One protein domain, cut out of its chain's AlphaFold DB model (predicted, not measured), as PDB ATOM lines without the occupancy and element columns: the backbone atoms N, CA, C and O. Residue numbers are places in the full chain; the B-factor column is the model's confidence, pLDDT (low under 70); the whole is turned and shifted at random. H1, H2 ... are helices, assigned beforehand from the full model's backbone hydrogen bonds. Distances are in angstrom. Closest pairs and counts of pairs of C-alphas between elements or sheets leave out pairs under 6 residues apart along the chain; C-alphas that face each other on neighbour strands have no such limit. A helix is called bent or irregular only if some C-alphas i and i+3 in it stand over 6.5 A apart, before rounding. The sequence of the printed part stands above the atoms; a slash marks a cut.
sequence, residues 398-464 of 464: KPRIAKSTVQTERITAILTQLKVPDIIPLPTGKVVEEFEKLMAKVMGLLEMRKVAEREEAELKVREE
ATOM      1  N   LYS A 398     174.044 168.500 151.880       86.69
ATOM      2  CA  LYS A 398     175.014 169.075 152.828       86.69
ATOM      3  C   LYS A 398     175.053 170.604 152.869       86.69
ATOM      4  O   LYS A 398     175.003 171.141 153.971       86.69
ATOM      5  N   PRO A 399     175.121 171.335 151.741       84.31
ATOM      6  CA  PRO A 399     175.187 172.795 151.791       84.31
ATOM      7  C   PRO A 399     173.880 173.442 152.282       84.31
ATOM      8  O   PRO A 399     173.910 174.596 152.695       84.31
ATOM      9  N   ARG A 400     172.747 172.722 152.293       84.81
ATOM     10  CA  ARG A 400     171.483 173.231 152.854       84.81
ATOM     11  C   ARG A 400     171.479 173.234 154.384       84.81
ATOM     12  O   ARG A 400     170.675 173.941 154.975       84.81
ATOM     13  N   ILE A 401     172.364 172.463 155.020       85.00
ATOM     14  CA  ILE A 401     172.422 172.299 156.475       85.00
ATOM     15  C   ILE A 401     173.624 173.082 157.013       85.00
ATOM     16  O   ILE A 401     174.774 172.659 156.894       85.00
ATOM     17  N   ALA A 402     173.356 174.231 157.629       84.44
ATOM     18  CA  ALA A 402     174.367 175.013 158.329       84.44
ATOM     19  C   ALA A 402     174.560 174.510 159.772       84.44
ATOM     20  O   ALA A 402     173.732 173.789 160.327       84.44
ATOM     21  N   LYS A 403     175.658 174.930 160.417       82.44
ATOM     22  CA  LYS A 403     175.945 174.586 161.827       82.44
ATOM     23  C   LYS A 403     174.926 175.178 162.810       82.44
ATOM     24  O   LYS A 403     174.781 174.663 163.912       82.44
ATOM     25  N   SER A 404     174.260 176.268 162.430       87.25
ATOM     26  CA  SER A 404     173.209 176.915 163.215       87.25
ATOM     27  C   SER A 404     171.842 176.586 162.619       87.25
ATOM     28  O   SER A 404     171.630 176.784 161.423       87.25
ATOM     29  N   THR A 405     170.908 176.137 163.457       88.69
ATOM     30  CA  THR A 405     169.516 175.849 163.071       88.69
ATOM     31  C   THR A 405     168.827 177.070 162.463       88.69
ATOM     32  O   THR A 405     168.220 176.964 161.402       88.69
ATOM     33  N   VAL A 406     169.036 178.252 163.048       85.94
ATOM     34  CA  VAL A 406     168.502 179.529 162.543       85.94
ATOM     35  C   VAL A 406     169.049 179.862 161.151       85.94
ATOM     36  O   VAL A 406     168.330 180.383 160.301       85.94
ATOM     37  N   GLN A 407     170.323 179.561 160.882       84.38
ATOM     38  CA  GLN A 407     170.891 179.767 159.546       84.38
ATOM     39  C   GLN A 407     170.319 178.778 158.529       84.38
ATOM     40  O   GLN A 407     170.021 179.185 157.412       84.38
ATOM     41  N   THR A 408     170.114 177.519 158.918       88.31
ATOM     42  CA  THR A 408     169.459 176.507 158.077       88.31
ATOM     43  C   THR A 408     168.041 176.938 157.696       88.31
ATOM     44  O   THR A 408     167.701 176.911 156.520       88.31
ATOM     45  N   GLU A 409     167.243 177.441 158.642       89.69
ATOM     46  CA  GLU A 409     165.896 177.962 158.358       89.69
ATOM     47  C   GLU A 409     165.916 179.161 157.401       89.69
ATOM     48  O   GLU A 409     165.121 179.217 156.461       89.69
ATOM     49  N   ARG A 410     166.860 180.100 157.579       88.06
ATOM     50  CA  ARG A 410     167.040 181.238 156.659       88.06
ATOM     51  C   ARG A 410     167.442 180.780 155.255       88.06
ATOM     52  O   ARG A 410     166.936 181.325 154.279       88.06
ATOM     53  N   ILE A 411     168.325 179.787 155.143       89.31
ATOM     54  CA  ILE A 411     168.718 179.191 153.859       89.31
ATOM     55  C   ILE A 411     167.501 178.546 153.190       89.31
ATOM     56  O   ILE A 411     167.247 178.820 152.019       89.31
ATOM     57  N   THR A 412     166.714 177.762 153.928       89.50
ATOM     58  CA  THR A 412     165.483 177.153 153.411       89.50
ATOM     59  C   THR A 412     164.494 178.218 152.938       89.50
ATOM     60  O   THR A 412     163.985 178.110 151.829       89.50
ATOM     61  N   ALA A 413     164.284 179.297 153.700       89.69
ATOM     62  CA  ALA A 413     163.406 180.401 153.305       89.69
ATOM     63  C   ALA A 413     163.875 181.131 152.027       89.69
ATOM     64  O   ALA A 413     163.062 181.530 151.196       89.69
ATOM     65  N   ILE A 414     165.188 181.288 151.836       89.12
ATOM     66  CA  ILE A 414     165.742 181.865 150.602       89.12
ATOM     67  C   ILE A 414     165.542 180.901 149.424       89.12
ATOM     68  O   ILE A 414     165.159 181.324 148.332       89.12
ATOM     69  N   LEU A 415     165.767 179.601 149.626       88.75
ATOM     70  CA  LEU A 415     165.592 178.589 148.580       88.75
ATOM     71  C   LEU A 415     164.122 178.430 148.160       88.75
ATOM     72  O   LEU A 415     163.855 178.285 146.964       88.75
ATOM     73  N   THR A 416     163.172 178.533 149.095       89.94
ATOM     74  CA  THR A 416     161.735 178.530 148.776       89.94
ATOM     75  C   THR A 416     161.333 179.776 147.990       89.94
ATOM     76  O   THR A 416     160.590 179.660 147.013       89.94
ATOM     77  N   GLN A 417     161.880 180.952 148.319       89.94
ATOM     78  CA  GLN A 417     161.660 182.178 147.542       89.94
ATOM     79  C   GLN A 417     162.218 182.068 146.113       89.94
ATOM     80  O   GLN A 417     161.588 182.526 145.159       89.94
ATOM     81  N   LEU A 418     163.369 181.411 145.950       88.44
ATOM     82  CA  LEU A 418     163.977 181.117 144.649       88.44
ATOM     83  C   LEU A 418     163.292 179.961 143.897       88.44
ATOM     84  O   LEU A 418     163.725 179.618 142.796       88.44
ATOM     85  N   LYS A 419     162.224 179.373 144.457       88.06
ATOM     86  CA  LYS A 419     161.477 178.233 143.898       88.06
ATOM     87  C   LYS A 419     162.354 177.007 143.617       88.06
ATOM     88  O   LYS A 419     162.077 176.239 142.696       88.06
ATOM     89  N   VAL A 420     163.412 176.810 144.404       86.00
ATOM     90  CA  VAL A 420     164.250 175.612 144.306       86.00
ATOM     91  C   VAL A 420     163.592 174.496 145.123       86.00
ATOM     92  O   VAL A 420     163.381 174.683 146.321       86.00
ATOM     93  N   PRO A 421     163.267 173.338 144.522       81.88
ATOM     94  CA  PRO A 421     162.620 172.248 145.243       81.88
ATOM     95  C   PRO A 421     163.532 171.646 146.327       81.88
ATOM     96  O   PRO A 421     164.767 171.627 146.206       81.88
ATOM     97  N   ASP A 422     162.910 171.113 147.383       78.19
ATOM     98  CA  ASP A 422     163.610 170.463 148.502       78.19
ATOM     99  C   ASP A 422     164.408 169.234 148.066       78.19
ATOM    100  O   ASP A 422     165.517 168.991 148.545       78.19
ATOM    101  N   ILE A 423     163.885 168.517 147.073       80.69
ATOM    102  CA  ILE A 423     164.528 167.362 146.462       80.69
ATOM    103  C   ILE A 423     164.683 167.644 144.971       80.69
ATOM    104  O   ILE A 423     163.705 167.875 144.264       80.69
ATOM    105  N   ILE A 424     165.925 167.620 144.483       82.56
ATOM    106  CA  ILE A 424     166.230 167.732 143.055       82.56
ATOM    107  C   ILE A 424     166.293 166.303 142.488       82.56
ATOM    108  O   ILE A 424     167.224 165.572 142.831       82.56
ATOM    109  N   PRO A 425     165.330 165.879 141.642       76.31
ATOM    110  CA  PRO A 425     165.179 164.476 141.244       76.31
ATOM    111  C   PRO A 425     166.301 163.967 140.326       76.31
ATOM    112  O   PRO A 425     166.576 162.772 140.310       76.31
ATOM    113  N   LEU A 426     166.981 164.855 139.587       82.56
ATOM    114  CA  LEU A 426     168.115 164.501 138.725       82.56
ATOM    115  C   LEU A 426     169.381 165.287 139.105       82.56
ATOM    116  O   LEU A 426     169.645 166.356 138.543       82.56
ATOM    117  N   PRO A 427     170.201 164.762 140.033       81.56
ATOM    118  CA  PRO A 427     171.448 165.391 140.448       81.56
ATOM    119  C   PRO A 427     172.559 165.127 139.416       81.56
ATOM    120  O   PRO A 427     173.447 164.300 139.618       81.56
ATOM    121  N   THR A 428     172.497 165.812 138.271       85.50
ATOM    122  CA  THR A 428     173.564 165.759 137.254       85.50
ATOM    123  C   THR A 428     174.763 166.619 137.666       85.50
ATOM    124  O   THR A 428     174.610 167.582 138.414       85.50
ATOM    125  N   GLY A 429     175.962 166.322 137.148       81.81
ATOM    126  CA  GLY A 429     177.181 167.072 137.495       81.81
ATOM    127  C   GLY A 429     177.061 168.586 137.265       81.81
ATOM    128  O   GLY A 429     177.405 169.365 138.146       81.81
ATOM    129  N   LYS A 430     176.466 169.002 136.138       83.06
ATOM    130  CA  LYS A 430     176.226 170.425 135.825       83.06
ATOM    131  C   LYS A 430     175.284 171.098 136.830       83.06
ATOM    132  O   LYS A 430     175.504 172.240 137.213       83.06
ATOM    133  N   VAL A 431     174.242 170.386 137.267       86.69
ATOM    134  CA  VAL A 431     173.274 170.900 138.249       86.69
ATOM    135  C   VAL A 431     173.928 171.063 139.618       86.69
ATOM    136  O   VAL A 431     173.687 172.063 140.287       86.69
ATOM    137  N   VAL A 432     174.787 170.124 140.018       85.38
ATOM    138  CA  VAL A 432     175.543 170.223 141.273       85.38
ATOM    139  C   VAL A 432     176.489 171.426 141.252       85.38
ATOM    140  O   VAL A 432     176.508 172.182 142.216       85.38
ATOM    141  N   GLU A 433     177.211 171.660 140.152       87.00
ATOM    142  CA  GLU A 433     178.112 172.817 140.017       87.00
ATOM    143  C   GLU A 433     177.373 174.163 140.108       87.00
ATOM    144  O   GLU A 433     177.808 175.070 140.820       87.00
ATOM    145  N   GLU A 434     176.240 174.311 139.417       89.25
ATOM    146  CA  GLU A 434     175.432 175.536 139.501       89.25
ATOM    147  C   GLU A 434     174.799 175.718 140.887       89.25
ATOM    148  O   GLU A 434     174.730 176.837 141.402       89.25
ATOM    149  N   PHE A 435     174.401 174.624 141.537       89.25
ATOM    150  CA  PHE A 435     173.883 174.666 142.899       89.25
ATOM    151  C   PHE A 435     174.961 175.059 143.922       89.25
ATOM    152  O   PHE A 435     174.691 175.870 144.806       89.25
ATOM    153  N   GLU A 436     176.198 174.571 143.783       89.25
ATOM    154  CA  GLU A 436     177.336 174.991 144.616       89.25
ATOM    155  C   GLU A 436     177.611 176.500 144.470       89.25
ATOM    156  O   GLU A 436     177.772 177.202 145.474       89.25
ATOM    157  N   LYS A 437     177.580 177.037 143.239       90.81
ATOM    158  CA  LYS A 437     177.709 178.488 142.990       90.81
ATOM    159  C   LYS A 437     176.569 179.286 143.623       90.81
ATOM    160  O   LYS A 437     176.813 180.353 144.191       90.81
ATOM    161  N   LEU A 438     175.331 178.799 143.519       91.19
ATOM    162  CA  LEU A 438     174.166 179.436 144.132       91.19
ATOM    163  C   LEU A 438     174.309 179.479 145.656       91.19
ATOM    164  O   LEU A 438     174.164 180.542 146.257       91.19
ATOM    165  N   MET A 439     174.661 178.352 146.272       89.25
ATOM    166  CA  MET A 439     174.846 178.251 147.718       89.25
ATOM    167  C   MET A 439     175.974 179.154 148.225       89.25
ATOM    168  O   MET A 439     175.811 179.799 149.259       89.25
ATOM    169  N   ALA A 440     177.079 179.282 147.483       90.31
ATOM    170  CA  ALA A 440     178.145 180.230 147.813       90.31
ATOM    171  C   ALA A 440     177.642 181.687 147.841       90.31
ATOM    172  O   ALA A 440     177.966 182.434 148.766       90.31
ATOM    173  N   LYS A 441     176.796 182.081 146.876       91.06
ATOM    174  CA  LYS A 441     176.170 183.415 146.856       91.06
ATOM    175  C   LYS A 441     175.194 183.611 148.015       91.06
ATOM    176  O   LYS A 441     175.231 184.656 148.654       91.06
ATOM    177  N   VAL A 442     174.356 182.615 148.314       90.31
ATOM    178  CA  VAL A 442     173.398 182.669 149.435       90.31
ATOM    179  C   VAL A 442     174.128 182.824 150.771       90.31
ATOM    180  O   VAL A 442     173.767 183.691 151.564       90.31
ATOM    181  N   MET A 443     175.196 182.055 151.001       88.69
ATOM    182  CA  MET A 443     176.028 182.201 152.201       88.69
ATOM    183  C   MET A 443     176.701 183.578 152.269       88.69
ATOM    184  O   MET A 443     176.719 184.192 153.334       88.69
ATOM    185  N   GLY A 444     177.196 184.097 151.140       90.88
ATOM    186  CA  GLY A 444     177.758 185.448 151.064       90.88
ATOM    187  C   GLY A 444     176.744 186.538 151.425       90.88
ATOM    188  O   GLY A 444     177.053 187.425 152.215       90.88
ATOM    189  N   LEU A 445     175.512 186.444 150.916       89.62
ATOM    190  CA  LEU A 445     174.434 187.387 151.241       89.62
ATOM    191  C   LEU A 445     174.038 187.338 152.720       89.62
ATOM    192  O   LEU A 445     173.774 188.381 153.314       89.62
ATOM    193  N   LEU A 446     174.020 186.150 153.330       88.69
ATOM    194  CA  LEU A 446     173.745 186.010 154.761       88.69
ATOM    195  C   LEU A 446     174.829 186.671 155.622       88.69
ATOM    196  O   LEU A 446     174.488 187.320 156.612       88.69
ATOM    197  N   GLU A 447     176.106 186.555 155.246       89.75
ATOM    198  CA  GLU A 447     177.187 187.228 155.977       89.75
ATOM    199  C   GLU A 447     177.145 188.749 155.767       89.75
ATOM    200  O   GLU A 447     177.276 189.493 156.734       89.75
ATOM    201  N   MET A 448     176.867 189.228 154.549       91.56
ATOM    202  CA  MET A 448     176.692 190.666 154.287       91.56
ATOM    203  C   MET A 448     175.519 191.253 155.077       91.56
ATOM    204  O   MET A 448     175.658 192.312 155.680       91.56
ATOM    205  N   ARG A 449     174.385 190.546 155.148       89.44
ATOM    206  CA  ARG A 449     173.240 190.962 155.969       89.44
ATOM    207  C   ARG A 449     173.609 191.059 157.447       89.44
ATOM    208  O   ARG A 449     173.209 192.001 158.114       89.44
ATOM    209  N   LYS A 450     174.367 190.093 157.961       89.75
ATOM    210  CA  LYS A 450     174.827 190.098 159.353       89.75
ATOM    211  C   LYS A 450     175.762 191.278 159.645       89.75
ATOM    212  O   LYS A 450     175.697 191.837 160.734       89.75
ATOM    213  N   VAL A 451     176.623 191.648 158.694       93.19
ATOM    214  CA  VAL A 451     177.462 192.853 158.804       93.19
ATOM    215  C   VAL A 451     176.598 194.115 158.781       93.19
ATOM    216  O   VAL A 451     176.770 194.955 159.654       93.19
ATOM    217  N   ALA A 452     175.619 194.207 157.879       93.00
ATOM    218  CA  ALA A 452     174.700 195.344 157.814       93.00
ATOM    219  C   ALA A 452     173.875 195.511 159.105       93.00
ATOM    220  O   ALA A 452     173.846 196.596 159.669       93.00
ATOM    221  N   GLU A 453     173.291 194.428 159.638       93.25
ATOM    222  CA  GLU A 453     172.554 194.448 160.917       93.25
ATOM    223  C   GLU A 453     173.454 194.899 162.085       93.25
ATOM    224  O   GLU A 453     172.993 195.556 163.018       93.25
ATOM    225  N   ARG A 454     174.755 194.576 162.036       93.75
ATOM    226  CA  ARG A 454     175.731 195.048 163.022       93.75
ATOM    227  C   ARG A 454     176.025 196.539 162.865       93.75
ATOM    228  O   ARG A 454     176.054 197.239 163.870       93.75
ATOM    229  N   GLU A 455     176.254 197.017 161.646       93.56
ATOM    230  CA  GLU A 455     176.513 198.437 161.380       93.56
ATOM    231  C   GLU A 455     175.302 199.307 161.741       93.56
ATOM    232  O   GLU A 455     175.469 200.332 162.394       93.56
ATOM    233  N   GLU A 456     174.083 198.869 161.416       93.06
ATOM    234  CA  GLU A 456     172.841 199.545 161.813       93.06
ATOM    235  C   GLU A 456     172.692 199.617 163.338       93.06
ATOM    236  O   GLU A 456     172.336 200.664 163.878       93.06
ATOM    237  N   ALA A 457     173.008 198.531 164.050       92.19
ATOM    238  CA  ALA A 457     173.003 198.532 165.509       92.19
ATOM    239  C   ALA A 457     174.061 199.491 166.084       92.19
ATOM    240  O   ALA A 457     173.775 200.228 167.024       92.19
ATOM    241  N   GLU A 458     175.266 199.520 165.508       92.56
ATOM    242  CA  GLU A 458     176.328 200.448 165.913       92.56
ATOM    243  C   GLU A 458     175.996 201.916 165.592       92.56
ATOM    244  O   GLU A 458     176.444 202.805 166.315       92.56
ATOM    245  N   LEU A 459     175.239 202.195 164.527       89.50
ATOM    246  CA  LEU A 459     174.735 203.537 164.225       89.50
ATOM    247  C   LEU A 459     173.659 203.956 165.223       89.50
ATOM    248  O   LEU A 459     173.759 205.034 165.797       89.50
ATOM    249  N   LYS A 460     172.695 203.079 165.510       91.19
ATOM    250  CA  LYS A 460     171.616 203.367 166.459       91.19
ATOM    251  C   LYS A 460     172.134 203.651 167.872       91.19
ATOM    252  O   LYS A 460     171.663 204.572 168.521       91.19
ATOM    253  N   VAL A 461     173.155 202.914 168.314       91.38
ATOM    254  CA  VAL A 461     173.833 203.152 169.603       91.38
ATOM    255  C   VAL A 461     174.630 204.463 169.619       91.38
ATOM    256  O   VAL A 461     174.924 204.971 170.691       91.38
ATOM    257  N   ARG A 462     175.024 205.007 168.460       79.75
ATOM    258  CA  ARG A 462     175.677 206.325 168.375       79.75
ATOM    259  C   ARG A 462     174.683 207.489 168.308       79.75
ATOM    260  O   ARG A 462     175.098 208.621 168.540       79.75
ATOM    261  N   GLU A 463     173.442 207.228 167.909       78.69
ATOM    262  CA  GLU A 463     172.368 208.229 167.834       78.69
ATOM    263  C   GLU A 463     171.623 208.408 169.168       78.69
ATOM    264  O   GLU A 463     171.083 209.489 169.408       78.69
ATOM    265  N   GLU A 464     171.604 207.375 170.019       63.50
ATOM    266  CA  GLU A 464     171.205 207.433 171.438       63.50
ATOM    267  C   GLU A 464     172.330 207.994 172.324       63.50
ATOM    268  O   GLU A 464     172.002 208.774 173.251       63.50
TER     269      GLU A 464
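What this domain is: This is residues 398 to 464 of the 464 residues of the protein "SWR1-complex protein 4" of Elsinoe ampelina (UniProt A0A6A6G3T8). One long helix, H2, makes the longest axis, and a short helix, H1, crosses it at a steep angle close to one side, with Ile 411 nearest to Val 442. From the end of H1 a long link, residues 418 to 428, leads to the beginning of H2, and the last part of H2 with the chain's last residue, residues 447 to 464, sticks out free as an arm that makes much of the length. The printed part has 67 residues with two named helices, H1 then H2, and no named strand; its class is all helix. The whole is loose, with a radius of gyration of the C-alphas of 15.5 A, and spans 54 by 21 by 19 A.

How they stand to each other: After residues 398 to 404 comes H1, residues 405 to 417. H2, residues 429 to 463, is close to H1 but not clearly touching it, with 2 pairs of C-alphas within 8 A. The closest C-alphas of the two helices, those of Ile 411 and Val 442, are 7.3 A apart. Their lines stand at a steep tilt of 65 degrees, and they run opposite ways. Their centres are 12.2 A apart. In H1 and H2 every O i to N i+4 pair is within hydrogen-bond range.

Where its parts are: H1 begins with C-alpha 405 at (169.516, 175.849, 163.071) and measures 18.5 A from first to last C-alpha. H2 runs from C-alpha 429 at (177.181, 167.072, 137.495) to C-alpha 463 at (172.368, 208.229, 167.834), 51.4 A, and is not bent.

The domain as a whole: The two C-alphas farthest apart, those of Leu 426 and Glu 464, are 54.1 A apart. Without residues 447 to 464, which stand free, the body of 49 residues spans 29 by 18 by 18 A. The printed part has no cut, and the link from H1 to H2, 11 residues, is long. The mean pLDDT of the printed part is 87.3; residue 464, the chain's last, is under 70.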